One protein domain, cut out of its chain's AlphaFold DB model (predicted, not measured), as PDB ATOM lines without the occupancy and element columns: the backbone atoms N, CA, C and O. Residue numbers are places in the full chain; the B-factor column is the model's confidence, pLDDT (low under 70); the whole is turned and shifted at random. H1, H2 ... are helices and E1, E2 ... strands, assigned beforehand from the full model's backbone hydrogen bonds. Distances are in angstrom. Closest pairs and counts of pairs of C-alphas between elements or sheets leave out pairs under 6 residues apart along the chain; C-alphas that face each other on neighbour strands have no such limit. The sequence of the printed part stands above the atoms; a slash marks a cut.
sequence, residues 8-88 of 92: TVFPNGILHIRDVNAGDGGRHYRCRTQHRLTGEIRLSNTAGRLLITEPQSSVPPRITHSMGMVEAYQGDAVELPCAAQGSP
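This is residues 8 to 88 of the 92 residues of an uncharacterized protein of Strigamia maritima (UniProt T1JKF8). With little regular structure, this is a loose, flat frame of loops: two separate hairpins, E2-E3 and E4-E5, lie on either side of short strand E1. Tips 35 to 40 and 71 to 77 stick out. The printed part has 81 residues, 27 in named elements, mostly strand, in the order E1, H1, E2, E3, E4, E5; both two-strand sheets are antiparallel. It is loose, radius of gyration of the C-alphas 16.4 A, spanning 50 by 36 by 16 A.

Start at E1, residues 15 to 17, which pairs with no named strand; residues 8 to 9 pair with its residues 15 to 16, antiparallel. H1, residues 22 to 25, is apart from E1; too short for any O i to N i+4 pair, it has its one O i to N i+3 pair within range. Next comes the hairpin of E2, residues 32 to 34, and E3, residues 41 to 43, with N 33 and O 42 within hydrogen-bond range at 2.9 A. In the hairpin of E4, residues 59 to 66, and E5, residues 82 to 87, look at N 62 and O 85, 2.8 A.

Find E1 beginning at C-alpha 15, (-43.272, 47.530, -42.902). E4 runs 19.0 A; E5 runs 16.6 A to C-alpha 87, (-53.874, 29.968, -35.469).

The farthest C-alphas, Thr 38 and Ser 57, are 51.1 A apart. Links E3 to E4 and E4 to E5 are long. The printed part has no cut, and no printed residue is under 70.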
ATOM      1  N   THR A   8     -46.090  49.915 -38.439       86.69
ATOM      2  CA  THR A   8     -44.764  50.361 -37.991       86.69
ATOM      3  C   THR A   8     -43.734  50.055 -39.069       86.69
ATOM      4  O   THR A   8     -43.749  48.969 -39.638       86.69
ATOM      5  N   VAL A   9     -42.843  51.002 -39.370       86.62
ATOM      6  CA  VAL A   9     -41.705  50.768 -40.270       86.62
ATOM      7  C   VAL A   9     -40.454  50.626 -39.418       86.62
ATOM      8  O   VAL A   9     -40.089  51.560 -38.709       86.62
ATOM      9  N   PHE A  10     -39.824  49.459 -39.482       79.88
ATOM     10  CA  PHE A  10     -38.571  49.189 -38.790       79.88
ATOM     11  C   PHE A  10     -37.424  50.030 -39.375       79.88
ATOM     12  O   PHE A  10     -37.472  50.395 -40.554       79.88
ATOM     13  N   PRO A  11     -36.348  50.289 -38.607       79.56
ATOM     14  CA  PRO A  11     -35.178  51.030 -39.092       79.56
ATOM     15  C   PRO A  11     -34.528  50.431 -40.349       79.56
ATOM     16  O   PRO A  11     -33.936  51.153 -41.147       79.56
ATOM     17  N   ASN A  12     -34.684  49.122 -40.568       78.69
ATOM     18  CA  ASN A  12     -34.224  48.426 -41.774       78.69
ATOM     19  C   ASN A  12     -35.142  48.624 -43.005       78.69
ATOM     20  O   ASN A  12     -34.889  48.042 -44.057       78.69
ATOM     21  N   GLY A  13     -36.209  49.422 -42.889       86.50
ATOM     22  CA  GLY A  13     -37.141  49.741 -43.972       86.50
ATOM     23  C   GLY A  13     -38.305  48.760 -44.141       86.50
ATOM     24  O   GLY A  13     -39.087  48.909 -45.082       86.50
ATOM     25  N   ILE A  14     -38.455  47.770 -43.256       86.75
ATOM     26  CA  ILE A  14     -39.544  46.787 -43.326       86.75
ATOM     27  C   ILE A  14     -40.824  47.355 -42.711       86.75
ATOM     28  O   ILE A  14     -40.821  47.841 -41.584       86.75
ATOM     29  N   LEU A  15     -41.942  47.232 -43.429       89.94
ATOM     30  CA  LEU A  15     -43.272  47.530 -42.902       89.94
ATOM     31  C   LEU A  15     -43.825  46.322 -42.136       89.94
ATOM     32  O   LEU A  15     -44.065  45.263 -42.713       89.94
ATOM     33  N   HIS A  16     -44.084  46.512 -40.849       85.69
ATOM     34  CA  HIS A  16     -44.760  45.571 -39.973       85.69
ATOM     35  C   HIS A  16     -46.195  46.031 -39.698       85.69
ATOM     36  O   HIS A  16     -46.431  47.185 -39.327       85.69
ATOM     37  N   ILE A  17     -47.154  45.123 -39.887       89.19
ATOM     38  CA  ILE A  17     -48.587  45.380 -39.714       89.19
ATOM     39  C   ILE A  17     -49.111  44.417 -38.654       89.19
ATOM     40  O   ILE A  17     -49.063  43.203 -38.841       89.19
ATOM     41  N   ARG A  18     -49.594  44.967 -37.542       84.69
ATOM     42  CA  ARG A  18     -50.213  44.225 -36.439       84.69
ATOM     43  C   ARG A  18     -51.707  44.054 -36.689       84.69
ATOM     44  O   ARG A  18     -52.318  44.870 -37.383       84.69
ATOM     45  N   ASP A  19     -52.284  43.000 -36.119       85.69
ATOM     46  CA  ASP A  19     -53.720  42.705 -36.185       85.69
ATOM     47  C   ASP A  19     -54.273  42.817 -37.612       85.69
ATOM     48  O   ASP A  19     -55.211  43.573 -37.874       85.69
ATOM     49  N   VAL A  20     -53.619  42.147 -38.568       88.88
ATOM     50  CA  VAL A  20     -53.994  42.178 -39.990       88.88
ATOM     51  C   VAL A  20     -55.441  41.715 -40.153       88.88
ATOM     52  O   VAL A  20     -55.834  40.687 -39.611       88.88
ATOM     53  N   ASN A  21     -56.233  42.465 -40.919       89.56
ATOM     54  CA  ASN A  21     -57.637  42.159 -41.195       89.56
ATOM     55  C   ASN A  21     -57.945  42.239 -42.692       89.56
ATOM     56  O   ASN A  21     -57.178  42.816 -43.459       89.56
ATOM     57  N   ALA A  22     -59.097  41.707 -43.112       90.50
ATOM     58  CA  ALA A  22     -59.491  41.639 -44.523       90.50
ATOM     59  C   ALA A  22     -59.396  42.986 -45.279       90.50
ATOM     60  O   ALA A  22     -59.073  43.007 -46.468       90.50
ATOM     61  N   GLY A  23     -59.606  44.116 -44.592       92.31
ATOM     62  CA  GLY A  23     -59.480  45.452 -45.176       92.31
ATOM     63  C   GLY A  23     -58.056  45.808 -45.616       92.31
ATOM     64  O   GLY A  23     -57.878  46.602 -46.541       92.31
ATOM     65  N   ASP A  24     -57.032  45.202 -45.016       93.12
ATOM     66  CA  ASP A  24     -55.636  45.446 -45.387       93.12
ATOM     67  C   ASP A  24     -55.246  44.760 -46.700       93.12
ATOM     68  O   ASP A  24     -54.336  45.235 -47.381       93.12
ATOM     69  N   GLY A  25     -55.945  43.688 -47.088       92.19
ATOM     70  CA  GLY A  25     -55.738  42.999 -48.367       92.19
ATOM     71  C   GLY A  25     -56.196  43.819 -49.577       92.19
ATOM     72  O   GLY A  25     -55.672  43.663 -50.681       92.19
ATOM     73  N   GLY A  26     -57.126  44.756 -49.363       91.00
ATOM     74  CA  GLY A  26     -57.566  45.711 -50.382       91.00
ATOM     75  C   GLY A  26     -56.579  46.857 -50.633       91.00
ATOM     76  O   GLY A  26     -56.726  47.586 -51.615       91.00
ATOM     77  N   ARG A  27     -55.571  47.036 -49.768       92.44
ATOM     78  CA  ARG A  27     -54.606  48.139 -49.859       92.44
ATOM     79  C   ARG A  27     -53.425  47.791 -50.762       92.44
ATOM     80  O   ARG A  27     -52.992  46.646 -50.863       92.44
ATOM     81  N   HIS A  28     -52.871  48.826 -51.384       94.44
ATOM     82  CA  HIS A  28     -51.635  48.758 -52.153       94.44
ATOM     83  C   HIS A  28     -50.489  49.380 -51.360       94.44
ATOM     84  O   HIS A  28     -50.491  50.584 -51.106       94.44
ATOM     85  N   TYR A  29     -49.491  48.575 -51.015       95.38
ATOM     86  CA  TYR A  29     -48.309  49.026 -50.288       95.38
ATOM     87  C   TYR A  29     -47.168  49.302 -51.265       95.38
ATOM     88  O   TYR A  29     -46.879  48.489 -52.143       95.38
ATOM     89  N   ARG A  30     -46.503  50.451 -51.125       96.12
ATOM     90  CA  ARG A  30     -45.321  50.812 -51.917       96.12
ATOM     91  C   ARG A  30     -44.191  51.254 -51.003       96.12
ATOM     92  O   ARG A  30     -44.431  51.946 -50.016       96.12
ATOM     93  N   CYS A  31     -42.970  50.883 -51.368       95.50
ATOM     94  CA  CYS A  31     -41.780  51.412 -50.718       95.50
ATOM     95  C   CYS A  31     -41.431  52.770 -51.333       95.50
ATOM     96  O   CYS A  31     -41.571  52.963 -52.544       95.50
ATOM     97  N   ARG A  32     -40.975  53.702 -50.496       95.62
ATOM     98  CA  ARG A  32     -40.410  54.984 -50.911       95.62
ATOM     99  C   ARG A  32     -38.950  55.013 -50.488       95.62
ATOM    100  O   ARG A  32     -38.670  55.084 -49.295       95.62
ATOM    101  N   THR A  33     -38.042  54.982 -51.450       94.81
ATOM    102  CA  THR A  33     -36.608  55.111 -51.199       94.81
ATOM    103  C   THR A  33     -36.165  56.546 -51.437       94.81
ATOM    104  O   THR A  33     -36.743  57.262 -52.257       94.81
ATOM    105  N   GLN A  34     -35.145  56.976 -50.701       96.06
ATOM    106  CA  GLN A  34     -34.486  58.259 -50.904       96.06
ATOM    107  C   GLN A  34     -32.991  58.019 -51.071       96.06
ATOM    108  O   GLN A  34     -32.351  57.421 -50.206       96.06
ATOM    109  N   HIS A  35     -32.433  58.483 -52.182       96.50
ATOM    110  CA  HIS A  35     -31.004  58.396 -52.417       96.50
ATOM    111  C   HIS A  35     -30.274  59.438 -51.561       96.50
ATOM    112  O   HIS A  35     -30.501  60.638 -51.702       96.50
ATOM    113  N   ARG A  36     -29.381  58.990 -50.671       95.94
ATOM    114  CA  ARG A  36     -28.764  59.853 -49.647       95.94
ATOM    115  C   ARG A  36     -27.947  61.017 -50.224       95.94
ATOM    116  O   ARG A  36     -27.898  62.071 -49.608       95.94
ATOM    117  N   LEU A  37     -27.292  60.819 -51.371       97.94
ATOM    118  CA  LEU A  37     -26.379  61.816 -51.954       97.94
ATOM    119  C   LEU A  37     -27.094  62.831 -52.851       97.94
ATOM    120  O   LEU A  37     -26.779  64.012 -52.818       97.94
ATOM    121  N   THR A  38     -28.039  62.364 -53.669       97.56
ATOM    122  CA  THR A  38     -28.743  63.209 -54.655       97.56
ATOM    123  C   THR A  38     -30.072  63.736 -54.128       97.56
ATOM    124  O   THR A  38     -30.646  64.645 -54.714       97.56
ATOM    125  N   GLY A  39     -30.594  63.142 -53.054       96.94
ATOM    126  CA  GLY A  39     -31.921  63.435 -52.525       96.94
ATOM    127  C   GLY A  39     -33.071  62.881 -53.368       96.94
ATOM    128  O   GLY A  39     -34.224  63.094 -52.996       96.94
ATOM    129  N   GLU A  40     -32.797  62.165 -54.467       98.00
ATOM    130  CA  GLU A  40     -33.834  61.624 -55.352       98.00
ATOM    131  C   GLU A  40     -34.743  60.661 -54.581       98.00
ATOM    132  O   GLU A  40     -34.275  59.707 -53.955       98.00
ATOM    133  N   ILE A  41     -36.050  60.909 -54.642       97.38
ATOM    134  CA  ILE A  41     -37.065  60.046 -54.044       97.38
ATOM    135  C   ILE A  41     -37.707  59.219 -55.147       97.38
ATOM    136  O   ILE A  41     -38.245  59.768 -56.108       97.38
ATOM    137  N   ARG A  42     -37.711  57.896 -54.979       97.44
ATOM    138  CA  ARG A  42     -38.366  56.972 -55.908       97.44
ATOM    139  C   ARG A  42     -39.338  56.071 -55.172       97.44
ATOM    140  O   ARG A  42     -39.068  55.580 -54.078       97.44
ATOM    141  N   LEU A  43     -40.486  55.844 -55.799       97.19
ATOM    142  CA  LEU A  43     -41.417  54.806 -55.378       97.19
ATOM    143  C   LEU A  43     -41.058  53.489 -56.059       97.19
ATOM    144  O   LEU A  43     -40.529  53.476 -57.171       97.19
ATOM    145  N   SER A  44     -41.379  52.378 -55.403       96.44
ATOM    146  CA  SER A  44     -41.294  51.064 -56.030       96.44
ATOM    147  C   SER A  44     -42.164  51.012 -57.293       96.44
ATOM    148  O   SER A  44     -43.327  51.423 -57.278       96.44
ATOM    149  N   ASN A  45     -41.605  50.469 -58.382       96.44
ATOM    150  CA  ASN A  45     -42.316  50.311 -59.659       96.44
ATOM    151  C   ASN A  45     -43.579  49.448 -59.504       96.44
ATOM    152  O   ASN A  45     -44.580  49.656 -60.185       96.44
ATOM    153  N   THR A  46     -43.542  48.491 -58.577       95.94
ATOM    154  CA  THR A  46     -44.660  47.615 -58.234       95.94
ATOM    155  C   THR A  46     -45.252  47.987 -56.875       95.94
ATOM    156  O   THR A  46     -44.586  48.569 -56.014       95.94
ATOM    157  N   ALA A  47     -46.532  47.670 -56.685       95.44
ATOM    158  CA  ALA A  47     -47.191  47.738 -55.387       95.44
ATOM    159  C   ALA A  47     -47.399  46.322 -54.845       95.44
ATOM    160  O   ALA A  47     -47.916  45.463 -55.557       95.44
ATOM    161  N   GLY A  48     -47.035  46.104 -53.585       94.06
ATOM    162  CA  GLY A  48     -47.358  44.890 -52.848       94.06
ATOM    163  C   GLY A  48     -48.817  44.884 -52.396       94.06
ATOM    164  O   GLY A  48     -49.416  45.936 -52.153       94.06
ATOM    165  N   ARG A  49     -49.384  43.688 -52.268       94.56
ATOM    166  CA  ARG A  49     -50.698  43.435 -51.666       94.56
ATOM    167  C   ARG A  49     -50.563  42.307 -50.653       94.56
ATOM    168  O   ARG A  49     -49.695  41.450 -50.804       94.56
ATOM    169  N   LEU A  50     -51.428  42.308 -49.647       92.50
ATOM    170  CA  LEU A  50     -51.512  41.220 -48.679       92.50
ATOM    171  C   LEU A  50     -52.576  40.225 -49.136       92.50
ATOM    172  O   LEU A  50     -53.712  40.616 -49.400       92.50
ATOM    173  N   LEU A  51     -52.211  38.947 -49.208       91.12
ATOM    174  CA  LEU A  51     -53.176  37.862 -49.335       91.12
ATOM    175  C   LEU A  51     -53.533  37.384 -47.930       91.12
ATOM    176  O   LEU A  51     -52.663  36.920 -47.197       91.12
ATOM    177  N   ILE A  52     -54.800  37.527 -47.558       90.00
ATOM    178  CA  ILE A  52     -55.288  37.202 -46.218       90.00
ATOM    179  C   ILE A  52     -56.138  35.946 -46.328       90.00
ATOM    180  O   ILE A  52     -57.118  35.923 -47.070       90.00
ATOM    181  N   THR A  53     -55.731  34.904 -45.614       88.00
ATOM    182  CA  THR A  53     -56.384  33.595 -45.620       88.00
ATOM    183  C   THR A  53     -56.847  33.248 -44.219       88.00
ATOM    184  O   THR A  53     -56.039  33.274 -43.291       88.00
ATOM    185  N   GLU A  54     -58.115  32.873 -44.083       85.00
ATOM    186  CA  GLU A  54     -58.648  32.387 -42.813       85.00
ATOM    187  C   GLU A  54     -58.200  30.928 -42.577       85.00
ATOM    188  O   GLU A  54     -58.412  30.074 -43.451       85.00
ATOM    189  N   PRO A  55     -57.560  30.617 -41.437       85.44
ATOM    190  CA  PRO A  55     -57.136  29.261 -41.111       85.44
ATOM    191  C   PRO A  55     -58.348  28.335 -40.914       85.44
ATOM    192  O   PRO A  55     -59.243  28.616 -40.127       85.44
ATOM    193  N   GLN A  56     -58.352  27.189 -41.600       87.75
ATOM    194  CA  GLN A  56     -59.427  26.183 -41.500       87.75
ATOM    195  C   GLN A  56     -59.305  25.281 -40.258       87.75
ATOM    196  O   GLN A  56     -60.230  24.558 -39.906       87.75
ATOM    197  N   SER A  57     -58.135  25.274 -39.617       91.12
ATOM    198  CA  SER A  57     -57.827  24.488 -38.420       91.12
ATOM    199  C   SER A  57     -56.735  25.187 -37.606       91.12
ATOM    200  O   SER A  57     -56.212  26.223 -38.029       91.12
ATOM    201  N   SER A  58     -56.387  24.640 -36.438       92.69
ATOM    202  CA  SER A  58     -55.266  25.168 -35.660       92.69
ATOM    203  C   SER A  58     -53.959  25.000 -36.436       92.69
ATOM    204  O   SER A  58     -53.650  23.921 -36.939       92.69
ATOM    205  N   VAL A  59     -53.194  26.084 -36.525       92.62
ATOM    206  CA  VAL A  59     -51.894  26.129 -37.192       92.62
ATOM    207  C   VAL A  59     -50.851  26.448 -36.124       92.62
ATOM    208  O   VAL A  59     -50.949  27.512 -35.506       92.62
ATOM    209  N   PRO A  60     -49.859  25.570 -35.882       92.81
ATOM    210  CA  PRO A  60     -48.836  25.826 -34.878       92.81
ATOM    211  C   PRO A  60     -48.035  27.091 -35.223       92.81
ATOM    212  O   PRO A  60     -47.805  27.369 -36.405       92.81
ATOM    213  N   PRO A  61     -47.592  27.856 -34.209       92.69
ATOM    214  CA  PRO A  61     -46.830  29.074 -34.426       92.69
ATOM    215  C   PRO A  61     -45.513  28.769 -35.145       92.69
ATOM    216  O   PRO A  61     -44.746  27.898 -34.734       92.69
ATOM    217  N   ARG A  62     -45.224  29.523 -36.204       91.88
ATOM    218  CA  ARG A  62     -43.958  29.469 -36.937       91.88
ATOM    219  C   ARG A  62     -43.412  30.871 -37.132       91.88
ATOM    220  O   ARG A  62     -44.117  31.742 -37.632       91.88
ATOM    221  N   ILE A  63     -42.138  31.063 -36.800       90.56
ATOM    222  CA  ILE A  63     -41.412  32.300 -37.100       90.56
ATOM    223  C   ILE A  63     -41.250  32.402 -38.619       90.56
ATOM    224  O   ILE A  63     -40.652  31.532 -39.254       90.56
ATOM    225  N   THR A  64     -41.808  33.455 -39.205       88.00
ATOM    226  CA  THR A  64     -41.738  33.739 -40.643       88.00
ATOM    227  C   THR A  64     -40.754  34.847 -40.968       88.00
ATOM    228  O   THR A  64     -40.248  34.902 -42.087       88.00
ATOM    229  N   HIS A  65     -40.437  35.702 -39.996       84.75
ATOM    230  CA  HIS A  65     -39.405  36.711 -40.144       84.75
ATOM    231  C   HIS A  65     -38.655  36.911 -38.830       84.75
ATOM    232  O   HIS A  65     -39.251  37.192 -37.794       84.75
ATOM    233  N   SER A  66     -37.337  36.767 -38.886       87.50
ATOM    234  CA  SER A  66     -36.426  37.097 -37.794       87.50
ATOM    235  C   SER A  66     -35.085  37.533 -38.373       87.50
ATOM    236  O   SER A  66     -34.791  37.240 -39.536       87.50
ATOM    237  N   MET A  67     -34.277  38.235 -37.581       83.81
ATOM    238  CA  MET A  67     -32.889  38.528 -37.939       83.81
ATOM    239  C   MET A  67     -31.946  37.769 -37.010       83.81
ATOM    240  O   MET A  67     -31.985  37.952 -35.799       83.81
ATOM    241  N   GLY A  68     -31.119  36.895 -37.592       81.12
ATOM    242  CA  GLY A  68     -30.194  36.040 -36.839       81.12
ATOM    243  C   GLY A  68     -28.943  36.761 -36.332       81.12
ATOM    244  O   GLY A  68     -28.321  36.297 -35.383       81.12
ATOM    245  N   MET A  69     -28.580  37.893 -36.941       84.75
ATOM    246  CA  MET A  69     -27.459  38.732 -36.524       84.75
ATOM    247  C   MET A  69     -27.842  40.202 -36.690       84.75
ATOM    248  O   MET A  69     -28.393  40.588 -37.722       84.75
ATOM    249  N   VAL A  70     -27.562  41.004 -35.663       84.44
ATOM    250  CA  VAL A  70     -27.763  42.454 -35.666       84.44
ATOM    251  C   VAL A  70     -26.508  43.106 -35.099       84.44
ATOM    252  O   VAL A  70     -26.049  42.728 -34.023       84.44
ATOM    253  N   GLU A  71     -25.952  44.063 -35.836       88.94
ATOM    254  CA  GLU A  71     -24.796  44.853 -35.416       88.94
ATOM    255  C   GLU A  71     -25.269  46.193 -34.849       88.94
ATOM    256  O   GLU A  71     -26.153  46.837 -35.416       88.94
ATOM    257  N   ALA A  72     -24.689  46.603 -33.724       89.44
ATOM    258  CA  ALA A  72     -25.021  47.849 -33.046       89.44
ATOM    259  C   ALA A  72     -23.814  48.369 -32.261       89.44
ATOM    260  O   ALA A  72     -22.959  47.584 -31.840       89.44
ATOM    261  N   TYR A  73     -23.753  49.680 -32.045       94.12
ATOM    262  CA  TYR A  73     -22.744  50.281 -31.181       94.12
ATOM    263  C   TYR A  73     -23.180  50.241 -29.718       94.12
ATOM    264  O   TYR A  73     -24.362  50.130 -29.381       94.12
ATOM    265  N   GLN A  74     -22.206  50.338 -28.813       93.88
ATOM    266  CA  GLN A  74     -22.499  50.408 -27.388       93.88
ATOM    267  C   GLN A  74     -23.357  51.647 -27.087       93.88
ATOM    268  O   GLN A  74     -22.946  52.771 -27.361       93.88
ATOM    269  N   GLY A  75     -24.534  51.424 -26.495       92.31
ATOM    270  CA  GLY A  75     -25.503  52.476 -26.175       92.31
ATOM    271  C   GLY A  75     -26.638  52.635 -27.190       92.31
ATOM    272  O   GLY A  75     -27.591  53.357 -26.897       92.31
ATOM    273  N   ASP A  76     -26.591  51.943 -28.332       89.88
ATOM    274  CA  ASP A  76     -27.690  51.954 -29.299       89.88
ATOM    275  C   ASP A  76     -28.915  51.199 -28.764       89.88
ATOM    276  O   ASP A  76     -28.816  50.118 -28.177       89.88
ATOM    277  N   ALA A  77     -30.102  51.749 -29.023       84.19
ATOM    278  CA  ALA A  77     -31.352  51.019 -28.870       84.19
ATOM    279  C   ALA A  77     -31.595  50.176 -30.128       84.19
ATOM    280  O   ALA A  77     -31.706  50.717 -31.230       84.19
ATOM    281  N   VAL A  78     -31.698  48.858 -29.960       82.44
ATOM    282  CA  VAL A  78     -31.870  47.907 -31.064       82.44
ATOM    283  C   VAL A  78     -33.254  47.275 -30.998       82.44
ATOM    284  O   VAL A  78     -33.699  46.839 -29.938       82.44
ATOM    285  N   GLU A  79     -33.922  47.185 -32.145       78.56
ATOM    286  CA  GLU A  79     -35.179  46.453 -32.294       78.56
ATOM    287  C   GLU A  79     -34.910  45.118 -32.992       78.56
ATOM    288  O   GLU A  79     -34.421  45.081 -34.123       78.56
ATOM    289  N   LEU A  80     -35.230  44.012 -32.317       84.44
ATOM    290  CA  LEU A  80     -35.088  42.667 -32.867       84.44
ATOM    291  C   LEU A  80     -36.421  42.228 -33.486       84.44
ATOM    292  O   LEU A  80     -37.388  42.010 -32.752       84.44
ATOM    293  N   PRO A  81     -36.514  42.093 -34.819       79.94
ATOM    294  CA  PRO A  81     -37.748  41.650 -35.441       79.94
ATOM    295  C   PRO A  81     -37.981  40.167 -35.138       79.94
ATOM    296  O   PRO A  81     -37.121  39.322 -35.387       79.94
ATOM    297  N   CYS A  82     -39.176  39.854 -34.647       84.56
ATOM    298  CA  CYS A  82     -39.685  38.497 -34.512       84.56
ATOM    299  C   CYS A  82     -41.147  38.506 -34.957       84.56
ATOM    300  O   CYS A  82     -42.026  38.957 -34.229       84.56
ATOM    301  N   ALA A  83     -41.400  38.077 -36.190       85.06
ATOM    302  CA  ALA A  83     -42.747  37.860 -36.688       85.06
ATOM    303  C   ALA A  83     -42.991  36.358 -36.816       85.06
ATOM    304  O   ALA A  83     -42.253  35.641 -37.496       85.06
ATOM    305  N   ALA A  84     -44.050  35.905 -36.169       89.25
ATOM    306  CA  ALA A  84     -44.580  34.562 -36.193       89.25
ATOM    307  C   ALA A  84     -46.023  34.571 -36.708       89.25
ATOM    308  O   ALA A  84     -46.779  35.527 -36.523       89.25
ATOM    309  N   GLN A  85     -46.398  33.481 -37.364       89.38
ATOM    310  CA  GLN A  85     -47.747  33.224 -37.852       89.38
ATOM    311  C   GLN A  85     -48.267  31.928 -37.238       89.38
ATOM    312  O   GLN A  85     -47.501  30.985 -37.059       89.38
ATOM    313  N   GLY A  86     -49.556  31.882 -36.921       90.62
ATOM    314  CA  GLY A  86     -50.218  30.726 -36.321       90.62
ATOM    315  C   GLY A  86     -51.713  30.981 -36.140       90.62
ATOM    316  O   GLY A  86     -52.171  32.114 -36.291       90.62
ATOM    317  N   SER A  87     -52.457  29.920 -35.833       91.69
ATOM    318  CA  SER A  87     -53.874  29.968 -35.469       91.69
ATOM    319  C   SER A  87     -54.109  29.072 -34.246       91.69
ATOM    320  O   SER A  87     -53.984  27.846 -34.371       91.69
ATOM    321  N   PRO A  88     -54.427  29.628 -33.063       90.44
ATOM    322  CA  PRO A  88     -54.678  31.048 -32.772       90.44
ATOM    323  C   PRO A  88     -53.421  31.935 -32.867       90.44
ATOM    324  O   PRO A  88     -52.299  31.432 -32.937       90.44
TER     325      PRO A  88